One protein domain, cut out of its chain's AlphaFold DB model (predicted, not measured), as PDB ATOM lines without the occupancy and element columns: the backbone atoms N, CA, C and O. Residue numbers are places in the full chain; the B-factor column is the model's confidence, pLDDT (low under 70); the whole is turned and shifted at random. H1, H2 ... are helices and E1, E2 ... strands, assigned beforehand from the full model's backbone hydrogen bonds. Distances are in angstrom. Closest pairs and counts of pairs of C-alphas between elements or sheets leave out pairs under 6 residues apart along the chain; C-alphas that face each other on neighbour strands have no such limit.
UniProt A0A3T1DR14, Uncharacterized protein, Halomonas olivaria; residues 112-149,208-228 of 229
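This is residues 112 to 149 and 208 to 228 of the 229 residues of an uncharacterized protein of Halomonas olivaria (UniProt A0A3T1DR14). Two long antiparallel strands, E2 and E3, run side by side as a long ribbon, with the short strand E1 beside E2 as a third strand. H1 packs with its residues 125 to 129 on one face of this narrow sheet, and H2 lies past the end of the ribbon where E2 begins and E3 ends, crossing H1 there. The printed part has 59 residues with two named helices and three named strands, in the order E1, H1, E2, E3, H2; the sheet, in the order E1, E2, E3, is antiparallel, and the class is mixed, helices and strands. The whole is compact, with a radius of gyration of the C-alphas of 11.6 A, yet its outline is a rod of 38 by 19 by 15 A.

Find C-alpha 112 at (1.146, -32.866, 40.946), where E1 begins; it covers residues 112 to 114 and is 7.0 A long. Further on, H1 takes residues 125 to 132 and measures 10.7 A. E2, residues 139 to 147, starts at C-alpha 139 at (5.387, -19.894, 36.097) and runs 25.3 A. Past the cut, E3 takes residues 208 to 217, 24.6 A, and bends by 67 degrees at residue 212. H2, residues 220 to 228, is 13.0 A long and ends at C-alpha 228 at (-2.216, -31.464, 20.321).

Start at E2, the inner strand. It is antiparallel to E3 at 158 degrees, and you find N 140 and O 216 at 2.8 A and N 146 and O 209 at 2.8 A, within hydrogen-bond range. Its other neighbour, E1, is antiparallel to it at 143 degrees, with N 114 and O 141 at 2.8 A. H1 is on the sheet at a height over the sheet of 7.8 A; look at the C-alphas of Trp 113 and Leu 125, the closest of E1 and H1, 6.4 A apart. H1 is only just over E1, with 3 of its 8 C-alphas falling on that strand, and runs slantwise to the strands, only just, at 33 degrees to E1 on the local plane. H2 is not on the sheet and is apart from E1 and E2. H1 and H2 touch, about perpendicular at 81 degrees, closest at the C-alphas of Gln 126 and Ala 226, 4.6 A apart. In H1 every O i to N i+4 pair is within hydrogen-bond range; in H2, 4 of 5 are.

The two C-alphas farthest apart, those of Gln 149 and Ala 220, are 38.5 A apart. Residues 150 to 207 are not printed, and C-alphas 149 and 208 are 8.7 A apart across that cut. Of the links printed whole, E3 to H2 is tight, and E1 to H1 and H1 to E2 are short. The mean pLDDT of the printed part is 93.7, and no printed residue is under 70.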
ATOM      1  N   LEU A 112       2.254 -33.809  41.032       95.75
ATOM      2  CA  LEU A 112       1.146 -32.866  40.946       95.75
ATOM      3  C   LEU A 112       1.648 -31.483  40.553       95.75
ATOM      4  O   LEU A 112       2.732 -31.067  40.972       95.75
ATOM      5  N   TRP A 113       0.813 -30.759  39.820       96.31
ATOM      6  CA  TRP A 113       1.037 -29.413  39.325       96.31
ATOM      7  C   TRP A 113       0.100 -28.397  39.988       96.31
ATOM      8  O   TRP A 113      -0.998 -28.717  40.450       96.31
ATOM      9  N   SER A 114       0.566 -27.151  40.052       96.25
ATOM     10  CA  SER A 114      -0.127 -26.009  40.646       96.25
ATOM     11  C   SER A 114       0.237 -24.713  39.923       96.25
ATOM     12  O   SER A 114       1.373 -24.536  39.490       96.25
ATOM     13  N   THR A 115      -0.683 -23.749  39.844       96.12
ATOM     14  CA  THR A 115      -0.366 -22.391  39.358       96.12
ATOM     15  C   THR A 115       0.113 -21.439  40.454       96.12
ATOM     16  O   THR A 115       0.595 -20.353  40.139       96.12
ATOM     17  N   ASN A 116      -0.048 -21.794  41.732       93.38
ATOM     18  CA  ASN A 116       0.123 -20.854  42.842       93.38
ATOM     19  C   ASN A 116       0.951 -21.380  44.022       93.38
ATOM     20  O   ASN A 116       1.056 -20.660  45.009       93.38
ATOM     21  N   ASP A 117       1.525 -22.584  43.928       94.56
ATOM     22  CA  ASP A 117       2.300 -23.239  45.003       94.56
ATOM     23  C   ASP A 117       1.491 -23.501  46.292       94.56
ATOM     24  O   ASP A 117       2.046 -23.746  47.357       94.56
ATOM     25  N   GLU A 118       0.158 -23.460  46.210       91.19
ATOM     26  CA  GLU A 118      -0.731 -23.713  47.352       91.19
ATOM     27  C   GLU A 118      -1.670 -24.884  47.068       91.19
ATOM     28  O   GLU A 118      -1.817 -25.791  47.888       91.19
ATOM     29  N   THR A 119      -2.290 -24.884  45.887       92.00
ATOM     30  CA  THR A 119      -3.262 -25.902  45.490       92.00
ATOM     31  C   THR A 119      -2.664 -26.761  44.389       92.00
ATOM     32  O   THR A 119      -2.594 -26.330  43.240       92.00
ATOM     33  N   PHE A 120      -2.218 -27.961  44.750       93.62
ATOM     34  CA  PHE A 120      -1.699 -28.966  43.823       93.62
ATOM     35  C   PHE A 120      -2.790 -29.989  43.527       93.62
ATOM     36  O   PHE A 120      -3.069 -30.843  44.366       93.62
ATOM     37  N   ASN A 121      -3.445 -29.864  42.376       91.25
ATOM     38  CA  ASN A 121      -4.668 -30.611  42.082       91.25
ATOM     39  C   ASN A 121      -4.758 -31.126  40.637       91.25
ATOM     40  O   ASN A 121      -5.839 -31.546  40.233       91.25
ATOM     41  N   HIS A 122      -3.646 -31.091  39.901       93.19
ATOM     42  CA  HIS A 122      -3.517 -31.582  38.529       93.19
ATOM     43  C   HIS A 122      -2.383 -32.598  38.479       93.19
ATOM     44  O   HIS A 122      -1.278 -32.269  38.899       93.19
ATOM     45  N   ASP A 123      -2.635 -33.816  38.022       93.12
ATOM     46  CA  ASP A 123      -1.611 -34.857  37.834       93.12
ATOM     47  C   ASP A 123      -0.942 -34.791  36.455       93.12
ATOM     48  O   ASP A 123       0.099 -35.412  36.233       93.12
ATOM     49  N   ASP A 124      -1.478 -33.951  35.573       92.81
ATOM     50  CA  ASP A 124      -0.950 -33.690  34.248       92.81
ATOM     51  C   ASP A 124      -0.698 -32.190  34.002       92.81
ATOM     52  O   ASP A 124      -1.466 -31.313  34.413       92.81
ATOM     53  N   LEU A 125       0.425 -31.886  33.345       94.44
ATOM     54  CA  LEU A 125       0.807 -30.508  33.028       94.44
ATOM     55  C   LEU A 125      -0.057 -29.926  31.903       94.44
ATOM     56  O   LEU A 125      -0.379 -28.737  31.944       94.44
ATOM     57  N   GLN A 126      -0.417 -30.736  30.909       95.06
ATOM     58  CA  GLN A 126      -1.166 -30.271  29.746       95.06
ATOM     59  C   GLN A 126      -2.596 -29.912  30.136       95.06
ATOM     60  O   GLN A 126      -3.049 -28.809  29.827       95.06
ATOM     61  N   GLU A 127      -3.245 -30.744  30.956       94.00
ATOM     62  CA  GLU A 127      -4.555 -30.426  31.535       94.00
ATOM     63  C   GLU A 127      -4.517 -29.092  32.303       94.00
ATOM     64  O   GLU A 127      -5.385 -28.231  32.122       94.00
ATOM     65  N   LEU A 128      -3.476 -28.861  33.114       95.56
ATOM     66  CA  LEU A 128      -3.312 -27.595  33.832       95.56
ATOM     67  C   LEU A 128      -3.202 -26.396  32.874       95.56
ATOM     68  O   LEU A 128      -3.814 -25.349  33.126       95.56
ATOM     69  N   ILE A 129      -2.408 -26.526  31.807       96.19
ATOM     70  CA  ILE A 129      -2.202 -25.475  30.802       96.19
ATOM     71  C   ILE A 129      -3.520 -25.137  30.106       96.19
ATOM     72  O   ILE A 129      -3.870 -23.955  30.020       96.19
ATOM     73  N   GLU A 130      -4.261 -26.147  29.655       93.38
ATOM     74  CA  GLU A 130      -5.539 -25.982  28.967       93.38
ATOM     75  C   GLU A 130      -6.595 -25.331  29.866       93.38
ATOM     76  O   GLU A 130      -7.190 -24.308  29.505       93.38
ATOM     77  N   GLU A 131      -6.808 -25.881  31.066       93.88
ATOM     78  CA  GLU A 131      -7.846 -25.412  31.986       93.88
ATOM     79  C   GLU A 131      -7.610 -23.977  32.461       93.88
ATOM     80  O   GLU A 131      -8.559 -23.212  32.686       93.88
ATOM     81  N   ARG A 132      -6.343 -23.607  32.663       93.62
ATOM     82  CA  ARG A 132      -5.953 -22.279  33.154       93.62
ATOM     83  C   ARG A 132      -5.576 -21.315  32.031       93.62
ATOM     84  O   ARG A 132      -5.325 -20.148  32.329       93.62
ATOM     85  N   GLN A 133      -5.616 -21.761  30.774       94.44
ATOM     86  CA  GLN A 133      -5.281 -20.980  29.577       94.44
ATOM     87  C   GLN A 133      -3.882 -20.342  29.658       94.44
ATOM     88  O   GLN A 133      -3.687 -19.183  29.276       94.44
ATOM     89  N   LEU A 134      -2.918 -21.099  30.188       95.94
ATOM     90  CA  LEU A 134      -1.560 -20.619  30.456       95.94
ATOM     91  C   LEU A 134      -0.784 -20.364  29.161       95.94
ATOM     92  O   LEU A 134      -1.114 -20.887  28.097       95.94
ATOM     93  N   GLN A 135       0.245 -19.529  29.250       96.19
ATOM     94  CA  GLN A 135       1.073 -19.113  28.123       96.19
ATOM     95  C   GLN A 135       2.554 -19.389  28.389       96.19
ATOM     96  O   GLN A 135       3.011 -19.494  29.527       96.19
ATOM     97  N   ALA A 136       3.341 -19.448  27.315       96.44
ATOM     98  CA  ALA A 136       4.788 -19.564  27.427       96.44
ATOM     99  C   ALA A 136       5.358 -18.370  28.218       96.44
ATOM    100  O   ALA A 136       5.079 -17.209  27.910       96.44
ATOM    101  N   GLY A 137       6.184 -18.666  29.219       96.12
ATOM    102  CA  GLY A 137       6.735 -17.699  30.168       96.12
ATOM    103  C   GLY A 137       5.974 -17.600  31.494       96.12
ATOM    104  O   GLY A 137       6.535 -17.054  32.447       96.12
ATOM    105  N   ASP A 138       4.757 -18.147  31.593       96.94
ATOM    106  CA  ASP A 138       4.067 -18.268  32.879       96.94
ATOM    107  C   ASP A 138       4.816 -19.251  33.789       96.94
ATOM    108  O   ASP A 138       5.480 -20.184  33.332       96.94
ATOM    109  N   THR A 139       4.753 -19.019  35.101       97.38
ATOM    110  CA  THR A 139       5.387 -19.894  36.097       97.38
ATOM    111  C   THR A 139       4.325 -20.732  36.786       97.38
ATOM    112  O   THR A 139       3.391 -20.190  37.371       97.38
ATOM    113  N   VAL A 140       4.506 -22.043  36.729       97.56
ATOM    114  CA  VAL A 140       3.750 -23.045  37.482       97.56
ATOM    115  C   VAL A 140       4.673 -23.712  38.497       97.56
ATOM    116  O   VAL A 140       5.863 -23.409  38.562       97.56
ATOM    117  N   TYR A 141       4.138 -24.614  39.302       97.62
ATOM    118  CA  TYR A 141       4.869 -25.366  40.310       97.62
ATOM    119  C   TYR A 141       4.531 -26.840  40.167       97.62
ATOM    120  O   TYR A 141       3.392 -27.179  39.851       97.62
ATOM    121  N   PHE A 142       5.498 -27.708  40.437       96.69
ATOM    122  CA  PHE A 142       5.270 -29.144  40.541       96.69
ATOM    123  C   PHE A 142       5.929 -29.710  41.788       96.69
ATOM    124  O   PHE A 142       6.890 -29.143  42.306       96.69
ATOM    125  N   GLY A 143       5.431 -30.844  42.262       95.44
ATOM    126  CA  GLY A 143       6.050 -31.580  43.353       95.44
ATOM    127  C   GLY A 143       5.600 -33.031  43.388       95.44
ATOM    128  O   GLY A 143       4.693 -33.441  42.668       95.44
ATOM    129  N   THR A 144       6.255 -33.825  44.228       94.38
ATOM    130  CA  THR A 144       5.947 -35.248  44.373       94.38
ATOM    131  C   THR A 144       4.843 -35.436  45.396       94.38
ATOM    132  O   THR A 144       4.985 -35.048  46.560       94.38
ATOM    133  N   LYS A 145       3.754 -36.072  44.980       92.69
ATOM    134  CA  LYS A 145       2.665 -36.457  45.861       92.69
ATOM    135  C   LYS A 145       3.132 -37.562  46.803       92.69
ATOM    136  O   LYS A 145       3.622 -38.612  46.389       92.69
ATOM    137  N   ARG A 146       2.943 -37.332  48.097       90.81
ATOM    138  CA  ARG A 146       3.076 -38.340  49.147       90.81
ATOM    139  C   ARG A 146       1.710 -38.541  49.780       90.81
ATOM    140  O   ARG A 146       1.224 -37.655  50.480       90.81
ATOM    141  N   HIS A 147       1.112 -39.710  49.570       89.44
ATOM    142  CA  HIS A 147      -0.060 -40.105  50.348       89.44
ATOM    143  C   HIS A 147       0.282 -40.089  51.839       89.44
ATOM    144  O   HIS A 147       1.327 -40.611  52.246       89.44
ATOM    145  N   ALA A 148      -0.571 -39.445  52.635       91.81
ATOM    146  CA  ALA A 148      -0.368 -39.387  54.071       91.81
ATOM    147  C   ALA A 148      -0.508 -40.794  54.663       91.81
ATOM    148  O   ALA A 148      -1.369 -41.569  54.248       91.81
ATOM    149  N   GLN A 149       0.345 -41.126  55.625       91.25
ATOM    150  CA  GLN A 149       0.246 -42.383  56.363       91.25
ATOM    151  C   GLN A 149      -0.380 -42.101  57.722       91.25
ATOM    152  O   GLN A 149      -0.096 -41.072  58.329       91.25
ATOM    153  N   TYR A 208      -3.281 -36.225  50.914       92.12
ATOM    154  CA  TYR A 208      -1.867 -36.282  50.555       92.12
ATOM    155  C   TYR A 208      -1.159 -34.965  50.869       92.12
ATOM    156  O   TYR A 208      -1.779 -33.929  51.101       92.12
ATOM    157  N   GLN A 209       0.167 -35.026  50.873       90.38
ATOM    158  CA  GLN A 209       1.057 -33.872  50.881       90.38
ATOM    159  C   GLN A 209       1.776 -33.790  49.538       90.38
ATOM    160  O   GLN A 209       1.988 -34.810  48.882       90.38
ATOM    161  N   VAL A 210       2.199 -32.589  49.156       92.69
ATOM    162  CA  VAL A 210       3.116 -32.400  48.030       92.69
ATOM    163  C   VAL A 210       4.473 -32.003  48.580       92.69
ATOM    164  O   VAL A 210       4.595 -31.061  49.361       92.69
ATOM    165  N   LEU A 211       5.488 -32.782  48.223       92.81
ATOM    166  CA  LEU A 211       6.858 -32.612  48.680       92.81
ATOM    167  C   LEU A 211       7.748 -32.126  47.544       92.81
ATOM    168  O   LEU A 211       7.457 -32.355  46.372       92.81
ATOM    169  N   ASN A 212       8.883 -31.532  47.914       93.12
ATOM    170  CA  ASN A 212       9.902 -31.071  46.970       93.12
ATOM    171  C   ASN A 212       9.317 -30.148  45.892       93.12
ATOM    172  O   ASN A 212       9.617 -30.327  44.713       93.12
ATOM    173  N   THR A 213       8.462 -29.202  46.289       96.19
ATOM    174  CA  THR A 213       7.841 -28.273  45.346       96.19
ATOM    175  C   THR A 213       8.908 -27.427  44.656       96.19
ATOM    176  O   THR A 213       9.861 -26.949  45.282       96.19
ATOM    177  N   GLN A 214       8.787 -27.286  43.339       96.19
ATOM    178  CA  GLN A 214       9.704 -26.506  42.517       96.19
ATOM    179  C   GLN A 214       8.929 -25.671  41.498       96.19
ATOM    180  O   GLN A 214       7.985 -26.179  40.892       96.19
ATOM    181  N   PRO A 215       9.331 -24.407  41.274       97.31
ATOM    182  CA  PRO A 215       8.786 -23.609  40.189       97.31
ATOM    183  C   PRO A 215       9.290 -24.121  38.833       97.31
ATOM    184  O   PRO A 215      10.444 -24.532  38.691       97.31
ATOM    185  N   TYR A 216       8.442 -24.014  37.820       97.25
ATOM    186  CA  TYR A 216       8.716 -24.347  36.430       97.25
ATOM    187  C   TYR A 216       8.166 -23.245  35.523       97.25
ATOM    188  O   TYR A 216       7.008 -22.850  35.638       97.25
ATOM    189  N   THR A 217       9.001 -22.722  34.628       97.56
ATOM    190  CA  THR A 217       8.581 -21.709  33.653       97.56
ATOM    191  C   THR A 217       8.184 -22.397  32.357       97.56
ATOM    192  O   THR A 217       9.028 -23.038  31.732       97.56
ATOM    193  N   LEU A 218       6.927 -22.222  31.945       96.75
ATOM    194  CA  LEU A 218       6.377 -22.852  30.750       96.75
ATOM    195  C   LEU A 218       7.124 -22.405  29.494       96.75
ATOM    196  O   LEU A 218       7.351 -21.213  29.259       96.75
ATOM    197  N   THR A 219       7.487 -23.368  28.661       97.06
ATOM    198  CA  THR A 219       8.139 -23.149  27.374       97.06
ATOM    199  C   THR A 219       7.114 -23.100  26.243       97.06
ATOM    200  O   THR A 219       5.957 -23.470  26.407       97.06
ATOM    201  N   ALA A 220       7.533 -22.656  25.055       95.00
ATOM    202  CA  ALA A 220       6.673 -22.730  23.873       95.00
ATOM    203  C   ALA A 220       6.339 -24.182  23.474       95.00
ATOM    204  O   ALA A 220       5.261 -24.410  22.943       95.00
ATOM    205  N   SER A 221       7.235 -25.139  23.760       94.50
ATOM    206  CA  SER A 221       7.002 -26.567  23.489       94.50
ATOM    207  C   SER A 221       5.878 -27.110  24.360       94.50
ATOM    208  O   SER A 221       4.997 -27.777  23.840       94.50
ATOM    209  N   ASP A 222       5.867 -26.757  25.649       94.06
ATOM    210  CA  ASP A 222       4.825 -27.206  26.581       94.06
ATOM    211  C   ASP A 222       3.438 -26.736  26.111       94.06
ATOM    212  O   ASP A 222       2.488 -27.506  26.090       94.06
ATOM    213  N   ILE A 223       3.336 -25.483  25.645       94.50
ATOM    214  CA  ILE A 223       2.080 -24.948  25.096       94.50
ATOM    215  C   ILE A 223       1.687 -25.637  23.785       94.50
ATOM    216  O   ILE A 223       0.505 -25.857  23.548       94.50
ATOM    217  N   GLU A 224       2.647 -25.940  22.907       92.50
ATOM    218  CA  GLU A 224       2.356 -26.684  21.678       92.50
ATOM    219  C   GLU A 224       1.853 -28.094  21.999       92.50
ATOM    220  O   GLU A 224       0.857 -28.512  21.417       92.50
ATOM    221  N   GLU A 225       2.485 -28.798  22.937       90.31
ATOM    222  CA  GLU A 225       2.078 -30.139  23.369       90.31
ATOM    223  C   GLU A 225       0.655 -30.147  23.946       90.31
ATOM    224  O   GLU A 225      -0.147 -30.964  23.501       90.31
ATOM    225  N   ALA A 226       0.293 -29.172  24.788       88.12
ATOM    226  CA  ALA A 226      -1.073 -29.003  25.305       88.12
ATOM    227  C   ALA A 226      -2.144 -28.743  24.227       88.12
ATOM    228  O   ALA A 226      -3.331 -28.873  24.472       88.12
ATOM    229  N   ILE A 227      -1.765 -28.289  23.029       80.12
ATOM    230  CA  ILE A 227      -2.732 -28.007  21.952       80.12
ATOM    231  C   ILE A 227      -3.035 -29.270  21.127       80.12
ATOM    232  O   ILE A 227      -4.027 -29.294  20.389       80.12
ATOM    233  N   TYR A 228      -2.168 -30.286  21.191       72.56
ATOM    234  CA  TYR A 228      -2.216 -31.464  20.321       72.56
ATOM    235  C   TYR A 228      -2.540 -32.786  21.036       72.56
ATOM    236  O   TYR A 228      -2.616 -33.803  20.334       72.56
TER     237      TYR A 228